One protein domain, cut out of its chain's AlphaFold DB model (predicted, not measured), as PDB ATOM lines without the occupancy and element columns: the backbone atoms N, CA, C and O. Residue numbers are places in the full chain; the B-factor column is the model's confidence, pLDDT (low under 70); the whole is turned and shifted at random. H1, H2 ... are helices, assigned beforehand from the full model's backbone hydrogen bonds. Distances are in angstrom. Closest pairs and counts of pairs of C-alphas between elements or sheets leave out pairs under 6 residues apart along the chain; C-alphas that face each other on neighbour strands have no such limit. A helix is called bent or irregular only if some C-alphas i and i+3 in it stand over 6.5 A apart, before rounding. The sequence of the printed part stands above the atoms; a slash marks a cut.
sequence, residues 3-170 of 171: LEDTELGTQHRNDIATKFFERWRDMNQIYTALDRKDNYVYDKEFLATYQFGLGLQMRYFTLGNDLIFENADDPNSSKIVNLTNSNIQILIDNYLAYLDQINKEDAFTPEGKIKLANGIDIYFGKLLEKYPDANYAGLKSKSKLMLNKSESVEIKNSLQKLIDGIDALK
ATOM      1  N   LEU A   3      -7.902 -39.194 -13.757       83.50
ATOM      2  CA  LEU A   3      -7.280 -40.262 -12.955       83.50
ATOM      3  C   LEU A   3      -8.260 -41.020 -12.037       83.50
ATOM      4  O   LEU A   3      -7.923 -42.079 -11.524       83.50
ATOM      5  N   GLU A   4      -9.448 -40.472 -11.795       78.94
ATOM      6  CA  GLU A   4     -10.501 -41.063 -10.950       78.94
ATOM      7  C   GLU A   4     -11.634 -41.670 -11.776       78.94
ATOM      8  O   GLU A   4     -12.560 -42.238 -11.210       78.94
ATOM      9  N   ASP A   5     -11.584 -41.517 -13.098       84.88
ATOM     10  CA  ASP A   5     -12.649 -41.949 -13.987       84.88
ATOM     11  C   ASP A   5     -12.610 -43.470 -14.156       84.88
ATOM     12  O   ASP A   5     -11.795 -44.010 -14.901       84.88
ATOM     13  N   THR A   6     -13.465 -44.175 -13.419       82.44
ATOM     14  CA  THR A   6     -13.528 -45.640 -13.441       82.44
ATOM     15  C   THR A   6     -14.041 -46.204 -14.766       82.44
ATOM     16  O   THR A   6     -13.931 -47.409 -14.970       82.44
ATOM     17  N   GLU A   7     -14.577 -45.371 -15.667       87.00
ATOM     18  CA  GLU A   7     -14.917 -45.791 -17.033       87.00
ATOM     19  C   GLU A   7     -13.658 -45.976 -17.900       87.00
ATOM     20  O   GLU A   7     -13.691 -46.674 -18.916       87.00
ATOM     21  N   LEU A   8     -12.520 -45.405 -17.486       85.81
ATOM     22  CA  LEU A   8     -11.224 -45.581 -18.135       85.81
ATOM     23  C   LEU A   8     -10.442 -46.751 -17.521       85.81
ATOM     24  O   LEU A   8     -10.281 -46.858 -16.303       85.81
ATOM     25  N   GLY A   9      -9.851 -47.587 -18.379       87.06
ATOM     26  CA  GLY A   9      -8.990 -48.690 -17.942       87.06
ATOM     27  C   GLY A   9      -7.804 -48.215 -17.092       87.06
ATOM     28  O   GLY A   9      -7.217 -47.162 -17.358       87.06
ATOM     29  N   THR A  10      -7.425 -49.001 -16.079       87.12
ATOM     30  CA  THR A  10      -6.351 -48.672 -15.122       87.12
ATOM     31  C   THR A  10      -5.025 -48.361 -15.821       87.12
ATOM     32  O   THR A  10      -4.389 -47.361 -15.490       87.12
ATOM     33  N   GLN A  11      -4.668 -49.106 -16.877       87.69
ATOM     34  CA  GLN A  11      -3.496 -48.810 -17.713       87.69
ATOM     35  C   GLN A  11      -3.549 -47.395 -18.312       87.69
ATOM     36  O   GLN A  11      -2.594 -46.632 -18.199       87.69
ATOM     37  N   HIS A  12      -4.681 -47.014 -18.908       90.12
ATOM     38  CA  HIS A  12      -4.835 -45.704 -19.540       90.12
ATOM     39  C   HIS A  12      -4.745 -44.568 -18.514       90.12
ATOM     40  O   HIS A  12      -4.077 -43.557 -18.746       90.12
ATOM     41  N   ARG A  13      -5.372 -44.748 -17.344       88.94
ATOM     42  CA  ARG A  13      -5.274 -43.793 -16.234       88.94
ATOM     43  C   ARG A  13      -3.840 -43.661 -15.725       88.94
ATOM     44  O   ARG A  13      -3.400 -42.540 -15.473       88.94
ATOM     45  N   ASN A  14      -3.104 -44.765 -15.624       87.50
ATOM     46  CA  ASN A  14      -1.705 -44.771 -15.205       87.50
ATOM     47  C   ASN A  14      -0.787 -44.042 -16.211       87.50
ATOM     48  O   ASN A  14       0.047 -43.222 -15.817       87.50
ATOM     49  N   ASP A  15      -0.992 -44.247 -17.514       88.25
ATOM     50  CA  ASP A  15      -0.238 -43.547 -18.564       88.25
ATOM     51  C   ASP A  15      -0.485 -42.029 -18.525       88.25
ATOM     52  O   ASP A  15       0.432 -41.220 -18.693       88.25
ATOM     53  N   ILE A  16      -1.732 -41.618 -18.271       90.00
ATOM     54  CA  ILE A  16      -2.087 -40.206 -18.105       90.00
ATOM     55  C   ILE A  16      -1.475 -39.640 -16.819       90.00
ATOM     56  O   ILE A  16      -0.911 -38.544 -16.852       90.00
ATOM     57  N   ALA A  17      -1.532 -40.376 -15.705       88.94
ATOM     58  CA  ALA A  17      -0.926 -39.965 -14.439       88.94
ATOM     59  C   ALA A  17       0.581 -39.715 -14.588       88.94
ATOM     60  O   ALA A  17       1.077 -38.697 -14.106       88.94
ATOM     61  N   THR A  18       1.279 -40.583 -15.328       87.25
ATOM     62  CA  THR A  18       2.707 -40.435 -15.650       87.25
ATOM     63  C   THR A  18       2.980 -39.103 -16.351       87.25
ATOM     64  O   THR A  18       3.814 -38.319 -15.900       87.25
ATOM     65  N   LYS A  19       2.204 -38.779 -17.394       90.62
ATOM     66  CA  LYS A  19       2.341 -37.511 -18.133       90.62
ATOM     67  C   LYS A  19       2.081 -36.294 -17.247       90.62
ATOM     68  O   LYS A  19       2.808 -35.306 -17.335       90.62
ATOM     69  N   PHE A  20       1.062 -36.340 -16.386       89.38
ATOM     70  CA  PHE A  20       0.815 -35.258 -15.427       89.38
ATOM     71  C   PHE A  20       1.982 -35.091 -14.455       89.38
ATOM     72  O   PHE A  20       2.375 -33.961 -14.167       89.38
ATOM     73  N   PHE A  21       2.540 -36.198 -13.960       85.75
ATOM     74  CA  PHE A  21       3.636 -36.177 -12.998       85.75
ATOM     75  C   PHE A  21       4.908 -35.565 -13.594       85.75
ATOM     76  O   PHE A  21       5.528 -34.702 -12.969       85.75
ATOM     77  N   GLU A  22       5.241 -35.930 -14.832       85.75
ATOM     78  CA  GLU A  22       6.352 -35.336 -15.580       85.75
ATOM     79  C   GLU A  22       6.188 -33.820 -15.735       85.75
ATOM     80  O   GLU A  22       7.112 -33.068 -15.429       85.75
ATOM     81  N   ARG A  23       4.996 -33.355 -16.131       87.50
ATOM     82  CA  ARG A  23       4.724 -31.919 -16.310       87.50
ATOM     83  C   ARG A  23       4.724 -31.139 -15.006       87.50
ATOM     84  O   ARG A  23       5.226 -30.020 -14.962       87.50
ATOM     85  N   TRP A  24       4.183 -31.716 -13.939       88.12
ATOM     86  CA  TRP A  24       4.216 -31.084 -12.625       88.12
ATOM     87  C   TRP A  24       5.655 -30.856 -12.141       88.12
ATOM     88  O   TRP A  24       5.955 -29.793 -11.592       88.12
ATOM     89  N   ARG A  25       6.554 -31.819 -12.379       78.31
ATOM     90  CA  ARG A  25       7.967 -31.693 -12.005       78.31
ATOM     91  C   ARG A  25       8.627 -30.477 -12.662       78.31
ATOM     92  O   ARG A  25       9.394 -29.787 -11.995       78.31
ATOM     93  N   ASP A  26       8.279 -30.190 -13.916       80.56
ATOM     94  CA  ASP A  26       8.755 -29.001 -14.631       80.56
ATOM     95  C   ASP A  26       8.171 -27.709 -14.022       80.56
ATOM     96  O   ASP A  26       8.880 -26.721 -13.832       80.56
ATOM     97  N   MET A  27       6.885 -27.718 -13.649       79.94
ATOM     98  CA  MET A  27       6.203 -26.545 -13.081       79.94
ATOM     99  C   MET A  27       6.717 -26.136 -11.699       79.94
ATOM    100  O   MET A  27       6.729 -24.948 -11.379       79.94
ATOM    101  N   ASN A  28       7.149 -27.091 -10.873       73.56
ATOM    102  CA  ASN A  28       7.584 -26.806  -9.503       73.56
ATOM    103  C   ASN A  28       8.808 -25.866  -9.442       73.56
ATOM    104  O   ASN A  28       9.053 -25.232  -8.421       73.56
ATOM    105  N   GLN A  29       9.558 -25.729 -10.540       77.62
ATOM    106  CA  GLN A  29      10.717 -24.835 -10.633       77.62
ATOM    107  C   GLN A  29      10.347 -23.374 -10.937       77.62
ATOM    108  O   GLN A  29      11.173 -22.483 -10.774       77.62
ATOM    109  N   ILE A  30       9.112 -23.103 -11.370       83.06
ATOM    110  CA  ILE A  30       8.708 -21.774 -11.858       83.06
ATOM    111  C   ILE A  30       8.574 -20.766 -10.705       83.06
ATOM    112  O   ILE A  30       8.891 -19.590 -10.865       83.06
ATOM    113  N   TYR A  31       8.139 -21.226  -9.528       86.50
ATOM    114  CA  TYR A  31       7.810 -20.361  -8.387       86.50
ATOM    115  C   TYR A  31       8.883 -20.339  -7.291       86.50
ATOM    116  O   TYR A  31       8.626 -19.891  -6.179       86.50
ATOM    117  N   THR A  32      10.104 -20.792  -7.584       86.62
ATOM    118  CA  THR A  32      11.201 -20.829  -6.599       86.62
ATOM    119  C   THR A  32      11.985 -19.518  -6.504       86.62
ATOM    120  O   THR A  32      12.996 -19.466  -5.808       86.62
ATOM    121  N   ALA A  33      11.575 -18.477  -7.236       90.06
ATOM    122  CA  ALA A  33      12.263 -17.192  -7.252       90.06
ATOM    123  C   ALA A  33      12.218 -16.515  -5.873       90.06
ATOM    124  O   ALA A  33      11.150 -16.412  -5.260       90.06
ATOM    125  N   LEU A  34      13.377 -16.027  -5.425       91.88
ATOM    126  CA  LEU A  34      13.533 -15.263  -4.191       91.88
ATOM    127  C   LEU A  34      13.791 -13.780  -4.494       91.88
ATOM    128  O   LEU A  34      14.356 -13.434  -5.535       91.88
ATOM    129  N   ASP A  35      13.378 -12.907  -3.581       91.38
ATOM    130  CA  ASP A  35      13.714 -11.489  -3.596       91.38
ATOM    131  C   ASP A  35      15.130 -11.236  -3.032       91.38
ATOM    132  O   ASP A  35      15.863 -12.149  -2.656       91.38
ATOM    133  N   ARG A  36      15.544  -9.965  -2.962       90.88
ATOM    134  CA  ARG A  36      16.875  -9.581  -2.442       90.88
ATOM    135  C   ARG A  36      17.065  -9.837  -0.941       90.88
ATOM    136  O   ARG A  36      18.152  -9.586  -0.431       90.88
ATOM    137  N   LYS A  37      16.007 -10.230  -0.234       92.62
ATOM    138  CA  LYS A  37      15.995 -10.561   1.193       92.62
ATOM    139  C   LYS A  37      15.777 -12.063   1.409       92.62
ATOM    140  O   LYS A  37      15.407 -12.453   2.509       92.62
ATOM    141  N   ASP A  38      15.974 -12.869   0.365       91.38
ATOM    142  CA  ASP A  38      15.786 -14.318   0.367       91.38
ATOM    143  C   ASP A  38      14.343 -14.776   0.666       91.38
ATOM    144  O   ASP A  38      14.125 -15.928   1.038       91.38
ATOM    145  N   ASN A  39      13.338 -13.915   0.448       92.94
ATOM    146  CA  ASN A  39      11.924 -14.287   0.565       92.94
ATOM    147  C   ASN A  39      11.369 -14.770  -0.768       92.94
ATOM    148  O   ASN A  39      11.693 -14.217  -1.816       92.94
ATOM    149  N   TYR A  40      10.465 -15.744  -0.741       93.94
ATOM    150  CA  TYR A  40       9.770 -16.185  -1.947       93.94
ATOM    151  C   TYR A  40       8.924 -15.054  -2.544       93.94
ATOM    152  O   TYR A  40       8.080 -14.467  -1.871       93.94
ATOM    153  N   VAL A  41       9.110 -14.795  -3.842       93.44
ATOM    154  CA  VAL A  41       8.315 -13.799  -4.586       93.44
ATOM    155  C   VAL A  41       6.867 -14.275  -4.766       93.44
ATOM    156  O   VAL A  41       5.943 -13.466  -4.768       93.44
ATOM    157  N   TYR A  42       6.679 -15.591  -4.900       92.88
ATOM    158  CA  TYR A  42       5.398 -16.250  -5.180       92.88
ATOM    159  C   TYR A  42       5.178 -17.430  -4.228       92.88
ATOM    160  O   TYR A  42       5.017 -18.581  -4.637       92.88
ATOM    161  N   ASP A  43       5.259 -17.159  -2.928       93.94
ATOM    162  CA  ASP A  43       5.247 -18.175  -1.877       93.94
ATOM    163  C   ASP A  43       3.959 -19.025  -1.873       93.94
ATOM    164  O   ASP A  43       4.001 -20.251  -1.726       93.94
ATOM    165  N   LYS A  44       2.806 -18.397  -2.122       94.81
ATOM    166  CA  LYS A  44       1.504 -19.063  -2.210       94.81
ATOM    167  C   LYS A  44       1.396 -19.976  -3.425       94.81
ATOM    168  O   LYS A  44       0.904 -21.099  -3.287       94.81
ATOM    169  N   GLU A  45       1.834 -19.524  -4.593       94.19
ATOM    170  CA  GLU A  45       1.827 -20.287  -5.843       94.19
ATOM    171  C   GLU A  45       2.824 -21.445  -5.785       94.19
ATOM    172  O   GLU A  45       2.497 -22.562  -6.199       94.19
ATOM    173  N   PHE A  46       3.998 -21.213  -5.194       93.69
ATOM    174  CA  PHE A  46       4.977 -22.254  -4.901       93.69
ATOM    175  C   PHE A  46       4.353 -23.361  -4.048       93.69
ATOM    176  O   PHE A  46       4.320 -24.524  -4.459       93.69
ATOM    177  N   LEU A  47       3.756 -23.005  -2.906       95.38
ATOM    178  CA  LEU A  47       3.108 -23.977  -2.026       95.38
ATOM    179  C   LEU A  47       1.902 -24.648  -2.687       95.38
ATOM    180  O   LEU A  47       1.681 -25.836  -2.472       95.38
ATOM    181  N   ALA A  48       1.121 -23.929  -3.498       94.69
ATOM    182  CA  ALA A  48      -0.004 -24.509  -4.231       94.69
ATOM    183  C   ALA A  48       0.468 -25.561  -5.242       94.69
ATOM    184  O   ALA A  48      -0.114 -26.643  -5.316       94.69
ATOM    185  N   THR A  49       1.545 -25.268  -5.970       93.12
ATOM    186  CA  THR A  49       2.145 -26.188  -6.943       93.12
ATOM    187  C   THR A  49       2.708 -27.420  -6.245       93.12
ATOM    188  O   THR A  49       2.454 -28.544  -6.679       93.12
ATOM    189  N   TYR A  50       3.400 -27.244  -5.119       93.69
ATOM    190  CA  TYR A  50       3.920 -28.366  -4.338       93.69
ATOM    191  C   TYR A  50       2.783 -29.246  -3.794       93.69
ATOM    192  O   TYR A  50       2.805 -30.467  -3.946       93.69
ATOM    193  N   GLN A  51       1.745 -28.629  -3.223       95.38
ATOM    194  CA  GLN A  51       0.557 -29.310  -2.697       95.38
ATOM    195  C   GLN A  51      -0.194 -30.093  -3.775       95.38
ATOM    196  O   GLN A  51      -0.568 -31.245  -3.552       95.38
ATOM    197  N   PHE A  52      -0.369 -29.505  -4.961       93.56
ATOM    198  CA  PHE A  52      -0.907 -30.220  -6.115       93.56
ATOM    199  C   PHE A  52      -0.073 -31.471  -6.426       93.56
ATOM    200  O   PHE A  52      -0.624 -32.552  -6.627       93.56
ATOM    201  N   GLY A  53       1.252 -31.342  -6.364       93.19
ATOM    202  CA  GLY A  53       2.201 -32.441  -6.500       93.19
ATOM    203  C   GLY A  53       2.021 -33.573  -5.503       93.19
ATOM    204  O   GLY A  53       2.050 -34.734  -5.899       93.19
ATOM    205  N   LEU A  54       1.806 -33.263  -4.223       95.38
ATOM    206  CA  LEU A  54       1.531 -34.276  -3.195       95.38
ATOM    207  C   LEU A  54       0.267 -35.073  -3.544       95.38
ATOM    208  O   LEU A  54       0.278 -36.304  -3.561       95.38
ATOM    209  N   GLY A  55      -0.808 -34.370  -3.911       94.56
ATOM    210  CA  GLY A  55      -2.055 -35.003  -4.342       94.56
ATOM    211  C   GLY A  55      -1.904 -35.845  -5.612       94.56
ATOM    212  O   GLY A  55      -2.498 -36.917  -5.714       94.56
ATOM    213  N   LEU A  56      -1.109 -35.382  -6.576       93.69
ATOM    214  CA  LEU A  56      -0.837 -36.111  -7.812       93.69
ATOM    215  C   LEU A  56      -0.014 -37.377  -7.555       93.69
ATOM    216  O   LEU A  56      -0.368 -38.436  -8.066       93.69
ATOM    217  N   GLN A  57       1.029 -37.287  -6.726       93.62
ATOM    218  CA  GLN A  57       1.853 -38.431  -6.336       93.62
ATOM    219  C   GLN A  57       1.021 -39.521  -5.673       93.62
ATOM    220  O   GLN A  57       1.073 -40.665  -6.107       93.62
ATOM    221  N   MET A  58       0.184 -39.162  -4.697       94.62
ATOM    222  CA  MET A  58      -0.734 -40.103  -4.048       94.62
ATOM    223  C   MET A  58      -1.523 -40.940  -5.068       94.62
ATOM    224  O   MET A  58      -1.600 -42.164  -4.975       94.62
ATOM    225  N   ARG A  59      -2.088 -40.272  -6.078       92.12
ATOM    226  CA  ARG A  59      -2.905 -40.911  -7.117       92.12
ATOM    227  C   ARG A  59      -2.072 -41.758  -8.065       92.12
ATOM    228  O   ARG A  59      -2.479 -42.865  -8.385       92.12
ATOM    229  N   TYR A  60      -0.922 -41.241  -8.491       91.62
ATOM    230  CA  TYR A  60       0.008 -41.946  -9.364       91.62
ATOM    231  C   TYR A  60       0.482 -43.261  -8.730       91.62
ATOM    232  O   TYR A  60       0.352 -44.318  -9.337       91.62
ATOM    233  N   PHE A  61       0.939 -43.217  -7.475       93.25
ATOM    234  CA  PHE A  61       1.374 -44.411  -6.749       93.25
ATOM    235  C   PHE A  61       0.220 -45.385  -6.475       93.25
ATOM    236  O   PHE A  61       0.418 -46.594  -6.570       93.25
ATOM    237  N   THR A  62      -0.990 -44.880  -6.193       92.00
ATOM    238  CA  THR A  62      -2.187 -45.729  -6.052       92.00
ATOM    239  C   THR A  62      -2.468 -46.494  -7.345       92.00
ATOM    240  O   THR A  62      -2.510 -47.716  -7.318       92.00
ATOM    241  N   LEU A  63      -2.568 -45.796  -8.481       92.25
ATOM    242  CA  LEU A  63      -2.844 -46.421  -9.780       92.25
ATOM    243  C   LEU A  63      -1.754 -47.416 -10.192       92.25
ATOM    244  O   LEU A  63      -2.067 -48.481 -10.717       92.25
ATOM    245  N   GLY A  64      -0.485 -47.090  -9.934       92.00
ATOM    246  CA  GLY A  64       0.625 -48.000 -10.200       92.00
ATOM    247  C   GLY A  64       0.527 -49.290  -9.383       92.00
ATOM    248  O   GLY A  64       0.735 -50.374  -9.921       92.00
ATOM    249  N   ASN A  65       0.164 -49.193  -8.101       94.00
ATOM    250  CA  ASN A  65      -0.045 -50.366  -7.254       94.00
ATOM    251  C   ASN A  65      -1.287 -51.169  -7.668       94.00
ATOM    252  O   ASN A  65      -1.203 -52.394  -7.725       94.00
ATOM    253  N   ASP A  66      -2.393 -50.506  -8.011       91.69
ATOM    254  CA  ASP A  66      -3.608 -51.165  -8.508       91.69
ATOM    255  C   ASP A  66      -3.298 -51.974  -9.777       91.69
ATOM    256  O   ASP A  66      -3.641 -53.151  -9.865       91.69
ATOM    257  N   LEU A  67      -2.543 -51.392 -10.715       91.94
ATOM    258  CA  LEU A  67      -2.108 -52.070 -11.937       91.94
ATOM    259  C   LEU A  67      -1.199 -53.278 -11.653       91.94
ATOM    260  O   LEU A  67      -1.271 -54.285 -12.358       91.94
ATOM    261  N   ILE A  68      -0.331 -53.195 -10.639       92.88
ATOM    262  CA  ILE A  68       0.507 -54.324 -10.214       92.88
ATOM    263  C   ILE A  68      -0.367 -55.471  -9.697       92.88
ATOM    264  O   ILE A  68      -0.113 -56.619 -10.052       92.88
ATOM    265  N   PHE A  69      -1.389 -55.176  -8.890       91.75
ATOM    266  CA  PHE A  69      -2.309 -56.193  -8.381       91.75
ATOM    267  C   PHE A  69      -3.189 -56.789  -9.486       91.75
ATOM    268  O   PHE A  69      -3.339 -58.006  -9.533       91.75
ATOM    269  N   GLU A  70      -3.725 -55.963 -10.391       91.44
ATOM    270  CA  GLU A  70      -4.566 -56.406 -11.514       91.44
ATOM    271  C   GLU A  70      -3.832 -57.366 -12.465       91.44
ATOM    272  O   GLU A  70      -4.450 -58.270 -13.023       91.44
ATOM    273  N   ASN A  71      -2.517 -57.189 -12.642       91.31
ATOM    274  CA  ASN A  71      -1.703 -58.006 -13.550       91.31
ATOM    275  C   ASN A  71      -0.948 -59.154 -12.855       91.31
ATOM    276  O   ASN A  71      -0.167 -59.848 -13.509       91.31
ATOM    277  N   ALA A  72      -1.108 -59.336 -11.543       92.25
ATOM    278  CA  ALA A  72      -0.409 -60.380 -10.801       92.25
ATOM    279  C   ALA A  72      -1.160 -61.717 -10.854       92.25
ATOM    280  O   ALA A  72      -2.340 -61.779 -10.518       92.25
ATOM    281  N   ASP A  73      -0.443 -62.806 -11.158       91.75
ATOM    282  CA  ASP A  73      -0.996 -64.169 -11.072       91.75
ATOM    283  C   ASP A  73      -1.421 -64.526  -9.633       91.75
ATOM    284  O   ASP A  73      -2.446 -65.170  -9.417       91.75
ATOM    285  N   ASP A  74      -0.635 -64.086  -8.641       93.12
ATOM    286  CA  ASP A  74      -0.960 -64.146  -7.211       93.12
ATOM    287  C   ASP A  74      -0.715 -62.771  -6.553       93.12
ATOM    288  O   ASP A  74       0.427 -62.445  -6.182       93.12
ATOM    289  N   PRO A  75      -1.778 -61.961  -6.383       91.19
ATOM    290  CA  PRO A  75      -1.724 -60.649  -5.736       91.19
ATOM    291  C   PRO A  75      -1.217 -60.680  -4.287       91.19
ATOM    292  O   PRO A  75      -0.677 -59.684  -3.807       91.19
ATOM    293  N   ASN A  76      -1.363 -61.813  -3.594       92.56
ATOM    294  CA  ASN A  76      -0.973 -61.966  -2.190       92.56
ATOM    295  C   ASN A  76       0.445 -62.522  -2.027       92.56
ATOM    296  O   ASN A  76       0.930 -62.670  -0.901       92.56
ATOM    297  N   SER A  77       1.127 -62.824  -3.134       95.81
ATOM    298  CA  SER A  77       2.502 -63.296  -3.083       95.81
ATOM    299  C   SER A  77       3.397 -62.265  -2.395       95.81
ATOM    300  O   SER A  77       3.283 -61.050  -2.596       95.81
ATOM    301  N   SER A  78       4.356 -62.753  -1.608       94.62
ATOM    302  CA  SER A  78       5.298 -61.896  -0.878       94.62
ATOM    303  C   SER A  78       6.033 -60.922  -1.801       94.62
ATOM    304  O   SER A  78       6.313 -59.793  -1.414       94.62
ATOM    305  N   LYS A  79       6.300 -61.325  -3.048       94.25
ATOM    306  CA  LYS A  79       6.909 -60.470  -4.070       94.25
ATOM    307  C   LYS A  79       6.043 -59.249  -4.394       94.25
ATOM    308  O   LYS A  79       6.574 -58.142  -4.429       94.25
ATOM    309  N   ILE A  80       4.747 -59.446  -4.640       95.00
ATOM    310  CA  ILE A  80       3.826 -58.365  -5.015       95.00
ATOM    311  C   ILE A  80       3.586 -57.433  -3.830       95.00
ATOM    312  O   ILE A  80       3.732 -56.221  -3.975       95.00
ATOM    313  N   VAL A  81       3.340 -57.993  -2.645       93.25
ATOM    314  CA  VAL A  81       3.170 -57.217  -1.408       93.25
ATOM    315  C   VAL A  81       4.420 -56.386  -1.092       93.25
ATOM    316  O   VAL A  81       4.323 -55.203  -0.777       93.25
ATOM    317  N   ASN A  82       5.619 -56.959  -1.223       93.69
ATOM    318  CA  ASN A  82       6.861 -56.222  -0.974       93.69
ATOM    319  C   ASN A  82       7.095 -55.098  -1.994       93.69
ATOM    320  O   ASN A  82       7.588 -54.029  -1.625       93.69
ATOM    321  N   LEU A  83       6.748 -55.320  -3.264       94.62
ATOM    322  CA  LEU A  83       6.857 -54.300  -4.306       94.62
ATOM    323  C   LEU A  83       5.926 -53.112  -4.026       94.62
ATOM    324  O   LEU A  83       6.375 -51.966  -4.043       94.62
ATOM    325  N   THR A  84       4.655 -53.368  -3.716       94.81
ATOM    326  CA  THR A  84       3.682 -52.300  -3.441       94.81
ATOM    327  C   THR A  84       3.995 -51.566  -2.136       94.81
ATOM    328  O   THR A  84       3.920 -50.335  -2.104       94.81
ATOM    329  N   ASN A  85       4.475 -52.267  -1.102       94.88
ATOM    330  CA  ASN A  85       4.990 -51.645   0.122       94.88
ATOM    331  C   ASN A  85       6.209 -50.749  -0.140       94.88
ATOM    332  O   ASN A  85       6.303 -49.656   0.420       94.88
ATOM    333  N   SER A  86       7.122 -51.167  -1.024       96.06
ATOM    334  CA  SER A  86       8.276 -50.344  -1.419       96.06
ATOM    335  C   SER A  86       7.832 -49.067  -2.138       96.06
ATOM    336  O   SER A  86       8.336 -47.986  -1.843       96.06
ATOM    337  N   ASN A  87       6.838 -49.166  -3.024       96.25
ATOM    338  CA  ASN A  87       6.244 -48.011  -3.698       96.25
ATOM    339  C   ASN A  87       5.596 -47.033  -2.704       96.25
ATOM    340  O   ASN A  87       5.790 -45.823  -2.816       96.25
ATOM    341  N   ILE A  88       4.871 -47.543  -1.702       96.75
ATOM    342  CA  ILE A  88       4.290 -46.713  -0.635       96.75
ATOM    343  C   ILE A  88       5.397 -46.024   0.174       96.75
ATOM    344  O   ILE A  88       5.275 -44.840   0.483       96.75
ATOM    345  N   GLN A  89       6.501 -46.715   0.469       96.56
ATOM    346  CA  GLN A  89       7.624 -46.098   1.174       96.56
ATOM    347  C   GLN A  89       8.248 -44.954   0.363       96.56
ATOM    348  O   GLN A  89       8.490 -43.887   0.919       96.56
ATOM    349  N   ILE A  90       8.426 -45.127  -0.951       95.69
ATOM    350  CA  ILE A  90       8.916 -44.060  -1.839       95.69
ATOM    351  C   ILE A  90       7.974 -42.846  -1.806       95.69
ATOM    352  O   ILE A  90       8.430 -41.707  -1.727       95.69
ATOM    353  N   LEU A  91       6.655 -43.068  -1.829       96.56
ATOM    354  CA  LEU A  91       5.672 -41.991  -1.700       96.56
ATOM    355  C   LEU A  91       5.826 -41.236  -0.368       96.56
ATOM    356  O   LEU A  91       5.827 -40.004  -0.359       96.56
ATOM    357  N   ILE A  92       5.976 -41.958   0.746       96.94
ATOM    358  CA  ILE A  92       6.195 -41.360   2.073       96.94
ATOM    359  C   ILE A  92       7.490 -40.540   2.085       96.94
ATOM    360  O   ILE A  92       7.499 -39.418   2.592       96.94
ATOM    361  N   ASP A  93       8.565 -41.061   1.497       94.56
ATOM    362  CA  ASP A  93       9.856 -40.378   1.428       94.56
ATOM    363  C   ASP A  93       9.755 -39.079   0.612       94.56
ATOM    364  O   ASP A  93      10.278 -38.042   1.027       94.56
ATOM    365  N   ASN A  94       8.990 -39.077  -0.484       93.44
ATOM    366  CA  ASN A  94       8.726 -37.864  -1.257       93.44
ATOM    367  C   ASN A  94       7.953 -36.807  -0.452       93.44
ATOM    368  O   ASN A  94       8.179 -35.608  -0.622       93.44
ATOM    369  N   TYR A  95       7.060 -37.222   0.450       96.44
ATOM    370  CA  TYR A  95       6.353 -36.302   1.342       96.44
ATOM    371  C   TYR A  95       7.303 -35.629   2.345       96.44
ATOM    372  O   TYR A  95       7.083 -34.472   2.714       96.44
ATOM    373  N   LEU A  96       8.400 -36.283   2.746       96.00
ATOM    374  CA  LEU A  96       9.403 -35.669   3.630       96.00
ATOM    375  C   LEU A  96      10.024 -34.409   3.016       96.00
ATOM    376  O   LEU A  96      10.317 -33.465   3.752       96.00
ATOM    377  N   ALA A  97      10.155 -34.356   1.687       92.38
ATOM    378  CA  ALA A  97      10.694 -33.197   0.977       92.38
ATOM    379  C   ALA A  97       9.807 -31.941   1.106       92.38
ATOM    380  O   ALA A  97      10.293 -30.810   0.998       92.38
ATOM    381  N   TYR A  98       8.509 -32.109   1.385       95.94
ATOM    382  CA  TYR A  98       7.629 -30.984   1.706       95.94
ATOM    383  C   TYR A  98       7.915 -30.431   3.107       95.94
ATOM    384  O   TYR A  98       7.948 -29.217   3.297       95.94
ATOM    385  N   LEU A  99       8.208 -31.304   4.079       97.56
ATOM    386  CA  LEU A  99       8.601 -30.874   5.425       97.56
ATOM    387  C   LEU A  99       9.941 -30.127   5.424       97.56
ATOM    388  O   LEU A  99      10.172 -29.294   6.296       97.56
ATOM    389  N   ASP A 100      10.806 -30.353   4.432       95.06
ATOM    390  CA  ASP A 100      12.052 -29.593   4.295       95.06
ATOM    391  C   ASP A 100      11.837 -28.095   4.065       95.06
ATOM    392  O   ASP A 100      12.717 -27.308   4.428       95.06
ATOM    393  N   GLN A 101      10.669 -27.687   3.549       95.00
ATOM    394  CA  GLN A 101      10.331 -26.271   3.374       95.00
ATOM    395  C   GLN A 101      10.247 -25.516   4.705       95.00
ATOM    396  O   GLN A 101      10.458 -24.309   4.729       95.00
ATOM    397  N   ILE A 102      10.038 -26.219   5.823       97.25
ATOM    398  CA  ILE A 102       9.997 -25.624   7.165       97.25
ATOM    399  C   ILE A 102      11.369 -25.061   7.565       97.25
ATOM    400  O   ILE A 102      11.437 -24.047   8.245       97.25
ATOM    401  N   ASN A 103      12.483 -25.626   7.074       95.12
ATOM    402  CA  ASN A 103      13.810 -25.032   7.320       95.12
ATOM    403  C   ASN A 103      13.979 -23.656   6.649       95.12
ATOM    404  O   ASN A 103      14.949 -22.962   6.929       95.12
ATOM    405  N   LYS A 104      13.076 -23.294   5.735       93.88
ATOM    406  CA  LYS A 104      13.027 -21.998   5.060       93.88
ATOM    407  C   LYS A 104      11.791 -21.206   5.477       93.88
ATOM    408  O   LYS A 104      11.350 -20.363   4.706       93.88
ATOM    409  N   GLU A 105      11.193 -21.493   6.638       95.00
ATOM    410  CA  GLU A 105       9.910 -20.886   7.005       95.00
ATOM    411  C   GLU A 105       9.953 -19.351   6.987       95.00
ATOM    412  O   GLU A 105       8.975 -18.729   6.592       95.00
ATOM    413  N   ASP A 106      11.089 -18.735   7.311       95.50
ATOM    414  CA  ASP A 106      11.241 -17.273   7.316       95.50
ATOM    415  C   ASP A 106      11.233 -16.630   5.930       95.50
ATOM    416  O   ASP A 106      10.942 -15.444   5.820       95.50
ATOM    417  N   ALA A 107      11.461 -17.415   4.874       95.75
ATOM    418  CA  ALA A 107      11.304 -16.959   3.497       95.75
ATOM    419  C   ALA A 107       9.827 -16.869   3.064       95.75
ATOM    420  O   ALA A 107       9.541 -16.410   1.955       95.75
ATOM    421  N   PHE A 108       8.889 -17.349   3.890       96.50
ATOM    422  CA  PHE A 108       7.454 -17.306   3.619       96.50
ATOM    423  C   PHE A 108       6.785 -16.134   4.330       96.50
ATOM    424  O   PHE A 108       7.103 -15.785   5.469       96.50
ATOM    425  N   THR A 109       5.757 -15.589   3.685       96.50
ATOM    426  CA  THR A 109       4.837 -14.662   4.343       96.50
ATOM    427  C   THR A 109       4.023 -15.388   5.428       96.50
ATOM    428  O   THR A 109       3.939 -16.621   5.423       96.50
ATOM    429  N   PRO A 110       3.349 -14.663   6.343       96.44
ATOM    430  CA  PRO A 110       2.421 -15.286   7.289       96.44
ATOM    431  C   PRO A 110       1.345 -16.152   6.607       96.44
ATOM    432  O   PRO A 110       1.054 -17.257   7.063       96.44
ATOM    433  N   GLU A 111       0.807 -15.702   5.469       96.75
ATOM    434  CA  GLU A 111      -0.141 -16.486   4.663       96.75
ATOM    435  C   GLU A 111       0.513 -17.745   4.077       96.75
ATOM    436  O   GLU A 111      -0.101 -18.816   4.060       96.75
ATOM    437  N   GLY A 112       1.768 -17.639   3.637       97.31
ATOM    438  CA  GLY A 112       2.583 -18.768   3.198       97.31
ATOM    439  C   GLY A 112       2.780 -19.806   4.304       97.31
ATOM    440  O   GLY A 112       2.540 -20.988   4.073       97.31
ATOM    441  N   LYS A 113       3.112 -19.383   5.532       98.00
ATOM    442  CA  LYS A 113       3.250 -20.279   6.700       98.00
ATOM    443  C   LYS A 113       1.935 -21.012   7.016       98.00
ATOM    444  O   LYS A 113       1.941 -22.231   7.185       98.00
ATOM    445  N   ILE A 114       0.794 -20.313   6.980       98.12
ATOM    446  CA  ILE A 114      -0.544 -20.925   7.121       98.12
ATOM    447  C   ILE A 114      -0.800 -21.944   6.005       98.12
ATOM    448  O   ILE A 114      -1.280 -23.051   6.247       98.12
ATOM    449  N   LYS A 115      -0.470 -21.598   4.758       98.06
ATOM    450  CA  LYS A 115      -0.654 -22.500   3.620       98.06
ATOM    451  C   LYS A 115       0.250 -23.728   3.719       98.06
ATOM    452  O   LYS A 115      -0.211 -24.821   3.389       98.06
ATOM    453  N   LEU A 116       1.486 -23.570   4.191       98.06
ATOM    454  CA  LEU A 116       2.420 -24.662   4.450       98.06
ATOM    455  C   LEU A 116       1.816 -25.644   5.462       98.06
ATOM    456  O   LEU A 116       1.684 -26.826   5.135       98.06
ATOM    457  N   ALA A 117       1.356 -25.129   6.607       98.50
ATOM    458  CA  ALA A 117       0.676 -25.876   7.666       98.50
ATOM    459  C   ALA A 117      -0.571 -26.625   7.154       98.50
ATOM    460  O   ALA A 117      -0.680 -27.842   7.314       98.50
ATOM    461  N   ASN A 118      -1.444 -25.951   6.398       98.25
ATOM    462  CA  ASN A 118      -2.619 -26.577   5.778       98.25
ATOM    463  C   ASN A 118      -2.253 -27.730   4.831       98.25
ATOM    464  O   ASN A 118      -2.974 -28.724   4.739       98.25
ATOM    465  N   GLY A 119      -1.134 -27.614   4.110       98.06
ATOM    466  CA  GLY A 119      -0.638 -28.704   3.275       98.06
ATOM    467  C   GLY A 119      -0.235 -29.933   4.093       98.06
ATOM    468  O   GLY A 119      -0.513 -31.054   3.669       98.06
ATOM    469  N   ILE A 120       0.349 -29.732   5.280       98.62
ATOM    470  CA  ILE A 120       0.645 -30.823   6.217       98.62
ATOM    471  C   ILE A 120      -0.666 -31.502   6.622       98.62
ATOM    472  O   ILE A 120      -0.838 -32.697   6.391       98.62
ATOM    473  N   ASP A 121      -1.626 -30.730   7.128       98.50
ATOM    474  CA  ASP A 121      -2.888 -31.268   7.641       98.50
ATOM    475  C   ASP A 121      -3.686 -32.051   6.595       98.50
ATOM    476  O   ASP A 121      -4.205 -33.130   6.883       98.50
ATOM    477  N   ILE A 122      -3.783 -31.522   5.373       98.38
ATOM    478  CA  ILE A 122      -4.600 -32.124   4.317       98.38
ATOM    479  C   ILE A 122      -3.899 -33.336   3.712       98.38
ATOM    480  O   ILE A 122      -4.490 -34.413   3.619       98.38
ATOM    481  N   TYR A 123      -2.668 -33.168   3.226       98.38
ATOM    482  CA  TYR A 123      -2.052 -34.198   2.392       98.38
ATOM    483  C   TYR A 123      -1.464 -35.325   3.226       98.38
ATOM    484  O   TYR A 123      -1.583 -36.481   2.822       98.38
ATOM    485  N   PHE A 124      -0.883 -35.023   4.390       98.44
ATOM    486  CA  PHE A 124      -0.366 -36.065   5.270       98.44
ATOM    487  C   PHE A 124      -1.511 -36.769   5.992       98.44
ATOM    488  O   PHE A 124      -1.457 -37.984   6.131       98.44
ATOM    489  N   GLY A 125      -2.590 -36.059   6.345       97.75
ATOM    490  CA  GLY A 125      -3.821 -36.694   6.826       97.75
ATOM    491  C   GLY A 125      -4.352 -37.738   5.838       97.75
ATOM    492  O   GLY A 125      -4.554 -38.890   6.211       97.75
ATOM    493  N   LYS A 126      -4.463 -37.374   4.552       97.50
ATOM    494  CA  LYS A 126      -4.853 -38.310   3.482       97.50
ATOM    495  C   LYS A 126      -3.879 -39.477   3.308       97.50
ATOM    496  O   LYS A 126      -4.316 -40.576   2.994       97.50
ATOM    497  N   LEU A 127      -2.577 -39.247   3.481       97.62
ATOM    498  CA  LEU A 127      -1.559 -40.303   3.422       97.62
ATOM    499  C   LEU A 127      -1.774 -41.336   4.535       97.62
ATOM    500  O   LEU A 127      -1.843 -42.525   4.235       97.62
ATOM    501  N   LEU A 128      -1.953 -40.876   5.778       97.75
ATOM    502  CA  LEU A 128      -2.218 -41.746   6.928       97.75
ATOM    503  C   LEU A 128      -3.527 -42.530   6.771       97.75
ATOM    504  O   LEU A 128      -3.560 -43.719   7.064       97.75
ATOM    505  N   GLU A 129      -4.587 -41.877   6.290       96.62
ATOM    506  CA  GLU A 129      -5.887 -42.513   6.043       96.62
ATOM    507  C   GLU A 129      -5.802 -43.581   4.946       96.62
ATOM    508  O   GLU A 129      -6.393 -44.652   5.066       96.62
ATOM    509  N   LYS A 130      -5.062 -43.298   3.867       96.06
ATOM    510  CA  LYS A 130      -4.968 -44.194   2.711       96.06
ATOM    511  C   LYS A 130      -4.075 -45.407   2.971       96.06
ATOM    512  O   LYS A 130      -4.367 -46.477   2.441       96.06
ATOM    513  N   TYR A 131      -3.004 -45.244   3.747       95.56
ATOM    514  CA  TYR A 131      -2.032 -46.304   4.026       95.56
ATOM    515  C   TYR A 131      -1.765 -46.433   5.532       95.56
ATOM    516  O   TYR A 131      -0.655 -46.139   5.981       95.56
ATOM    517  N   PRO A 132      -2.750 -46.859   6.338       96.12
ATOM    518  CA  PRO A 132      -2.609 -46.912   7.794       96.12
ATOM    519  C   PRO A 132      -1.497 -47.869   8.256       96.12
ATOM    520  O   PRO A 132      -0.808 -47.580   9.231       96.12
ATOM    521  N   ASP A 133      -1.260 -48.950   7.510       93.75
ATOM    522  CA  ASP A 133      -0.293 -49.999   7.863       93.75
ATOM    523  C   ASP A 133       1.151 -49.699   7.417       93.75
ATOM    524  O   ASP A 133       2.062 -50.506   7.621       93.75
ATOM    525  N   ALA A 134       1.389 -48.551   6.773       95.44
ATOM    526  CA  ALA A 134       2.707 -48.202   6.260       95.44
ATOM    527  C   ALA A 134       3.699 -47.801   7.367       95.44
ATOM    528  O   ALA A 134       3.347 -47.401   8.481       95.44
ATOM    529  N   ASN A 135       4.997 -47.861   7.051       94.81
ATOM    530  CA  ASN A 135       6.042 -47.505   8.005       94.81
ATOM    531  C   ASN A 135       6.278 -45.985   8.081       94.81
ATOM    532  O   ASN A 135       7.083 -45.407   7.354       94.81
ATOM    533  N   TYR A 136       5.654 -45.341   9.067       97.12
ATOM    534  CA  TYR A 136       5.802 -43.902   9.313       97.12
ATOM    535  C   TYR A 136       6.951 -43.505  10.254       97.12
ATOM    536  O   TYR A 136       7.003 -42.362  10.713       97.12
ATOM    537  N   ALA A 137       7.891 -44.400  10.583       95.88
ATOM    538  CA  ALA A 137       8.963 -44.089  11.538       95.88
ATOM    539  C   ALA A 137       9.858 -42.915  11.086       95.88
ATOM    540  O   ALA A 137      10.196 -42.041  11.896       95.88
ATOM    541  N   GLY A 138      10.198 -42.873   9.793       96.06
ATOM    542  CA  GLY A 138      10.967 -41.782   9.187       96.06
ATOM    543  C   GLY A 138      10.200 -40.462   9.219       96.06
ATOM    544  O   GLY A 138      10.715 -39.455   9.707       96.06
ATOM    545  N   LEU A 139       8.927 -40.499   8.810       97.75
ATOM    546  CA  LEU A 139       8.032 -39.346   8.843       97.75
ATOM    547  C   LEU A 139       7.884 -38.775  10.252       97.75
ATOM    548  O   LEU A 139       8.104 -37.586  10.455       97.75
ATOM    549  N   LYS A 140       7.618 -39.620  11.251       98.25
ATOM    550  CA  LYS A 140       7.500 -39.192  12.648       98.25
ATOM    551  C   LYS A 140       8.775 -38.516  13.149       98.25
ATOM    552  O   LYS A 140       8.713 -37.473  13.799       98.25
ATOM    553  N   SER A 141       9.933 -39.108  12.858       98.12
ATOM    554  CA  SER A 141      11.232 -38.561  13.265       98.12
ATOM    555  C   SER A 141      11.487 -37.194  12.631       98.12
ATOM    556  O   SER A 141      11.883 -36.257  13.326       98.12
ATOM    557  N   LYS A 142      11.187 -37.050  11.335       98.12
ATOM    558  CA  LYS A 142      11.294 -35.775  10.622       98.12
ATOM    559  C   LYS A 142      10.331 -34.729  11.183       98.12
ATOM    560  O   LYS A 142      10.769 -33.618  11.458       98.12
ATOM    561  N   SER A 143       9.066 -35.080  11.417       98.44
ATOM    562  CA  SER A 143       8.066 -34.161  11.973       98.44
ATOM    563  C   SER A 143       8.471 -33.643  13.351       98.44
ATOM    564  O   SER A 143       8.385 -32.445  13.592       98.44
ATOM    565  N   LYS A 144       9.004 -34.506  14.228       98.56
ATOM    566  CA  LYS A 144       9.549 -34.089  15.534       98.56
ATOM    567  C   LYS A 144      10.730 -33.132  15.395       98.56
ATOM    568  O   LYS A 144      10.815 -32.147  16.120       98.56
ATOM    569  N   LEU A 145      11.638 -33.412  14.460       98.19
ATOM    570  CA  LEU A 145      12.770 -32.530  14.191       98.19
ATOM    571  C   LEU A 145      12.297 -31.155  13.702       98.19
ATOM    572  O   LEU A 145      12.799 -30.142  14.177       98.19
ATOM    573  N   MET A 146      11.343 -31.113  12.768       98.19
ATOM    574  CA  MET A 146      10.801 -29.854  12.248       98.19
ATOM    575  C   MET A 146       9.991 -29.100  13.309       98.19
ATOM    576  O   MET A 146      10.083 -27.881  13.375       98.19
ATOM    577  N   LEU A 147       9.279 -29.809  14.190       98.38
ATOM    578  CA  LEU A 147       8.497 -29.217  15.281       98.38
ATOM    579  C   LEU A 147       9.394 -28.421  16.233       98.38
ATOM    580  O   LEU A 147       9.050 -27.310  16.632       98.38
ATOM    581  N   ASN A 148      10.567 -28.974  16.547       97.56
ATOM    582  CA  ASN A 148      11.556 -28.328  17.404       97.56
ATOM    583  C   ASN A 148      12.246 -27.132  16.735       97.56
ATOM    584  O   ASN A 148      12.731 -26.251  17.439       97.56
ATOM    585  N   LYS A 149      12.337 -27.125  15.400       96.69
ATOM    586  CA  LYS A 149      13.009 -26.068  14.633       96.69
ATOM    587  C   LYS A 149      12.097 -24.910  14.251       96.69
ATOM    588  O   LYS A 149      12.589 -23.804  14.096       96.69
ATOM    589  N   SER A 150      10.817 -25.186  14.030       97.50
ATOM    590  CA  SER A 150       9.861 -24.178  13.585       97.50
ATOM    591  C   SER A 150       9.672 -23.101  14.654       97.50
ATOM    592  O   SER A 150       9.778 -23.375  15.854       97.50
ATOM    593  N   GLU A 151       9.348 -21.882  14.242       96.62
ATOM    594  CA  GLU A 151       8.946 -20.792  15.133       96.62
ATOM    595  C   GLU A 151       7.453 -20.461  14.977       96.62
ATOM    596  O   GLU A 151       6.823 -20.002  15.931       96.62
ATOM    597  N   SER A 152       6.849 -20.788  13.828       97.44
ATOM    598  CA  SER A 152       5.410 -20.628  13.570       97.44
ATOM    599  C   SER A 152       4.530 -21.539  14.429       97.44
ATOM    600  O   SER A 152       4.654 -22.765  14.422       97.44
ATOM    601  N   VAL A 153       3.559 -20.934  15.116       97.62
ATOM    602  CA  VAL A 153       2.556 -21.653  15.919       97.62
ATOM    603  C   VAL A 153       1.698 -22.568  15.042       97.62
ATOM    604  O   VAL A 153       1.412 -23.701  15.421       97.62
ATOM    605  N   GLU A 154       1.320 -22.110  13.852       97.25
ATOM    606  CA  GLU A 154       0.489 -22.848  12.902       97.25
ATOM    607  C   GLU A 154       1.202 -24.106  12.405       97.25
ATOM    608  O   GLU A 154       0.643 -25.200  12.472       97.25
ATOM    609  N   ILE A 155       2.463 -23.969  11.979       98.50
ATOM    610  CA  ILE A 155       3.275 -25.102  11.520       98.50
ATOM    611  C   ILE A 155       3.486 -26.098  12.665       98.50
ATOM    612  O   ILE A 155       3.311 -27.302  12.467       98.50
ATOM    613  N   LYS A 156       3.803 -25.618  13.877       98.69
ATOM    614  CA  LYS A 156       3.941 -26.485  15.059       98.69
ATOM    615  C   LYS A 156       2.673 -27.280  15.343       98.69
ATOM    616  O   LYS A 156       2.757 -28.485  15.569       98.69
ATOM    617  N   ASN A 157       1.512 -26.635  15.295       98.62
ATOM    618  CA  ASN A 157       0.235 -27.297  15.546       98.62
ATOM    619  C   ASN A 157      -0.044 -28.400  14.515       98.62
ATOM    620  O   ASN A 157      -0.378 -29.520  14.906       98.62
ATOM    621  N   SER A 158       0.154 -28.131  13.219       98.69
ATOM    622  CA  SER A 158      -0.036 -29.149  12.175       98.69
ATOM    623  C   SER A 158       0.979 -30.297  12.285       98.69
ATOM    624  O   SER A 158       0.625 -31.462  12.100       98.69
ATOM    625  N   LEU A 159       2.236 -30.016  12.656       98.75
ATOM    626  CA  LEU A 159       3.242 -31.056  12.912       98.75
ATOM    627  C   LEU A 159       2.891 -31.924  14.122       98.75
ATOM    628  O   LEU A 159       3.052 -33.144  14.058       98.75
ATOM    629  N   GLN A 160       2.411 -31.320  15.210       98.75
ATOM    630  CA  GLN A 160       1.973 -32.057  16.392       98.75
ATOM    631  C   GLN A 160       0.794 -32.970  16.047       98.75
ATOM    632  O   GLN A 160       0.845 -34.165  16.326       98.75
ATOM    633  N   LYS A 161      -0.205 -32.444  15.331       98.62
ATOM    634  CA  LYS A 161      -1.345 -33.228  14.847       98.62
ATOM    635  C   LYS A 161      -0.913 -34.400  13.964       98.62
ATOM    636  O   LYS A 161      -1.451 -35.496  14.097       98.62
ATOM    637  N   LEU A 162       0.072 -34.199  13.087       98.62
ATOM    638  CA  LEU A 162       0.645 -35.273  12.275       98.62
ATOM    639  C   LEU A 162       1.322 -36.350  13.140       98.62
ATOM    640  O   LEU A 162       1.122 -37.540  12.907       98.62
ATOM    641  N   ILE A 163       2.113 -35.953  14.141       98.62
ATOM    642  CA  ILE A 163       2.769 -36.890  15.068       98.62
ATOM    643  C   ILE A 163       1.725 -37.709  15.832       98.62
ATOM    644  O   ILE A 163       1.858 -38.931  15.910       98.62
ATOM    645  N   ASP A 164       0.686 -37.051  16.342       98.31
ATOM    646  CA  ASP A 164      -0.400 -37.697  17.081       98.31
ATOM    647  C   ASP A 164      -1.185 -38.661  16.183       98.31
ATOM    648  O   ASP A 164      -1.501 -39.775  16.600       98.31
ATOM    649  N   GLY A 165      -1.435 -38.274  14.926       98.06
ATOM    650  CA  GLY A 165      -2.056 -39.136  13.921       98.06
ATOM    651  C   GLY A 165      -1.248 -40.409  13.662       98.06
ATOM    652  O   GLY A 165      -1.811 -41.499  13.653       98.06
ATOM    653  N   ILE A 166       0.078 -40.298  13.531       97.94
ATOM    654  CA  ILE A 166       0.961 -41.466  13.372       97.94
ATOM    655  C   ILE A 166       0.927 -42.364  14.617       97.94
ATOM    656  O   ILE A 166       0.963 -43.588  14.500       97.94
ATOM    657  N   ASP A 167       0.874 -41.778  15.812       97.06
ATOM    658  CA  ASP A 167       0.844 -42.542  17.062       97.06
ATOM    659  C   ASP A 167      -0.493 -43.228  17.324       97.06
ATOM    660  O   ASP A 167      -0.520 -44.288  17.952       97.06
ATOM    661  N   ALA A 168      -1.585 -42.681  16.795       96.69
ATOM    662  CA  ALA A 168      -2.892 -43.316  16.830       96.69
ATOM    663  C   ALA A 168      -2.966 -44.578  15.952       96.69
ATOM    664  O   ALA A 168      -3.661 -45.511  16.335       96.69
ATOM    665  N   LEU A 169      -2.223 -44.642  14.838       93.00
ATOM    666  CA  LEU A 169      -2.179 -45.824  13.957       93.00
ATOM    667  C   LEU A 169      -1.472 -47.036  14.585       93.00
ATOM    668  O   LEU A 169      -1.647 -48.158  14.128       93.00
ATOM    669  N   LYS A 170      -0.639 -46.820  15.609       70.94
ATOM    670  CA  LYS A 170       0.131 -47.884  16.277       70.94
ATOM    671  C   LYS A 170      -0.612 -48.561  17.433       70.94
ATOM    672  O   LYS A 170      -0.000 -49.367  18.136       70.94
TER     673      LYS A 170
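Overview. This is residues 3 to 170 of the 171 residues of an uncharacterized protein of Nonlabens ulvanivorans (UniProt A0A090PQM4). What does the model look like? It is an elongated bundle of six nearly aligned helices: H3, H4, H5 and H6 form a ring of four, H2 packs over the side of H3 and H4, and H1 packs on H2 away from that ring. H2 and H3 are the longest, and their hairpin reaches past the other helices at one end, where residues 73 to 79 stick out. What is it made of? The 168 printed residues have six named helices, H1 to H6 in chain order, and no named strand: the class is all helix. The whole is compact, with a radius of gyration of the C-alphas of 17.3 A and spans of 57 by 36 by 22 A.

Arrangement. How do the first helices stand? H1, residues 10 to 27, and H2, residues 43 to 70, form a hairpin at a shallow tilt of 25 degrees, closest at the C-alphas of Ala 17 and Tyr 60, 5.5 A. H2 and H3, residues 78 to 107, form the next hairpin, closest at the C-alphas of Asn 65 and Thr 84, 5.7 A. What does H4 touch? H4, residues 110 to 130, touches H2, closest at the C-alphas of Lys 44 and Gly 112, 5.5 A. It forms a hairpin with H3, which touches it with residues 92 to 105 alone, closest at the C-alphas of Glu 105 and Lys 113, 6.7 A. Where are the last helices? H5, residues 137 to 149, touches residues 92 to 103 of H3, closest at the C-alphas of Leu 96 and Leu 139, 6.5 A. H6, residues 153 to 168, touches H4 at the C-alphas of Ala 117 and Ile 155, 4.7 A, and forms a hairpin with H5, closest at the C-alphas of Leu 147 and Lys 156, 5.3 A. What of the bundle and backbones? H2 to H6 are an up and down bundle, each running against the one before; H1 is apart from H3, H4, H5 and H6. Every O i to N i+4 pair is within hydrogen-bond range in H1, H2, H4, H5 and H6, but 17 of 26 in H3.

Along the chain. Where do the helices begin and end? H1 begins at C-alpha 10, (-6.351, -48.672, -15.122), and H6 ends at C-alpha 168, (-2.892, -43.316, 16.830). Which are long? H3 measures 45.5 A, H2 40.6 A and H4 30.2 A; H3 is irregular, with C-alphas 103 and 106 8.2 A apart.

Size, cuts and confidence. How far does it reach? The two C-alphas farthest apart, of Arg 36 and Asp 73, are 58.1 A apart. Which link is long? H1 to H2, with 15 residues; the printed part has no cut. How confident is the model? The mean pLDDT of the printed part is 93.6, and no printed residue is under 70.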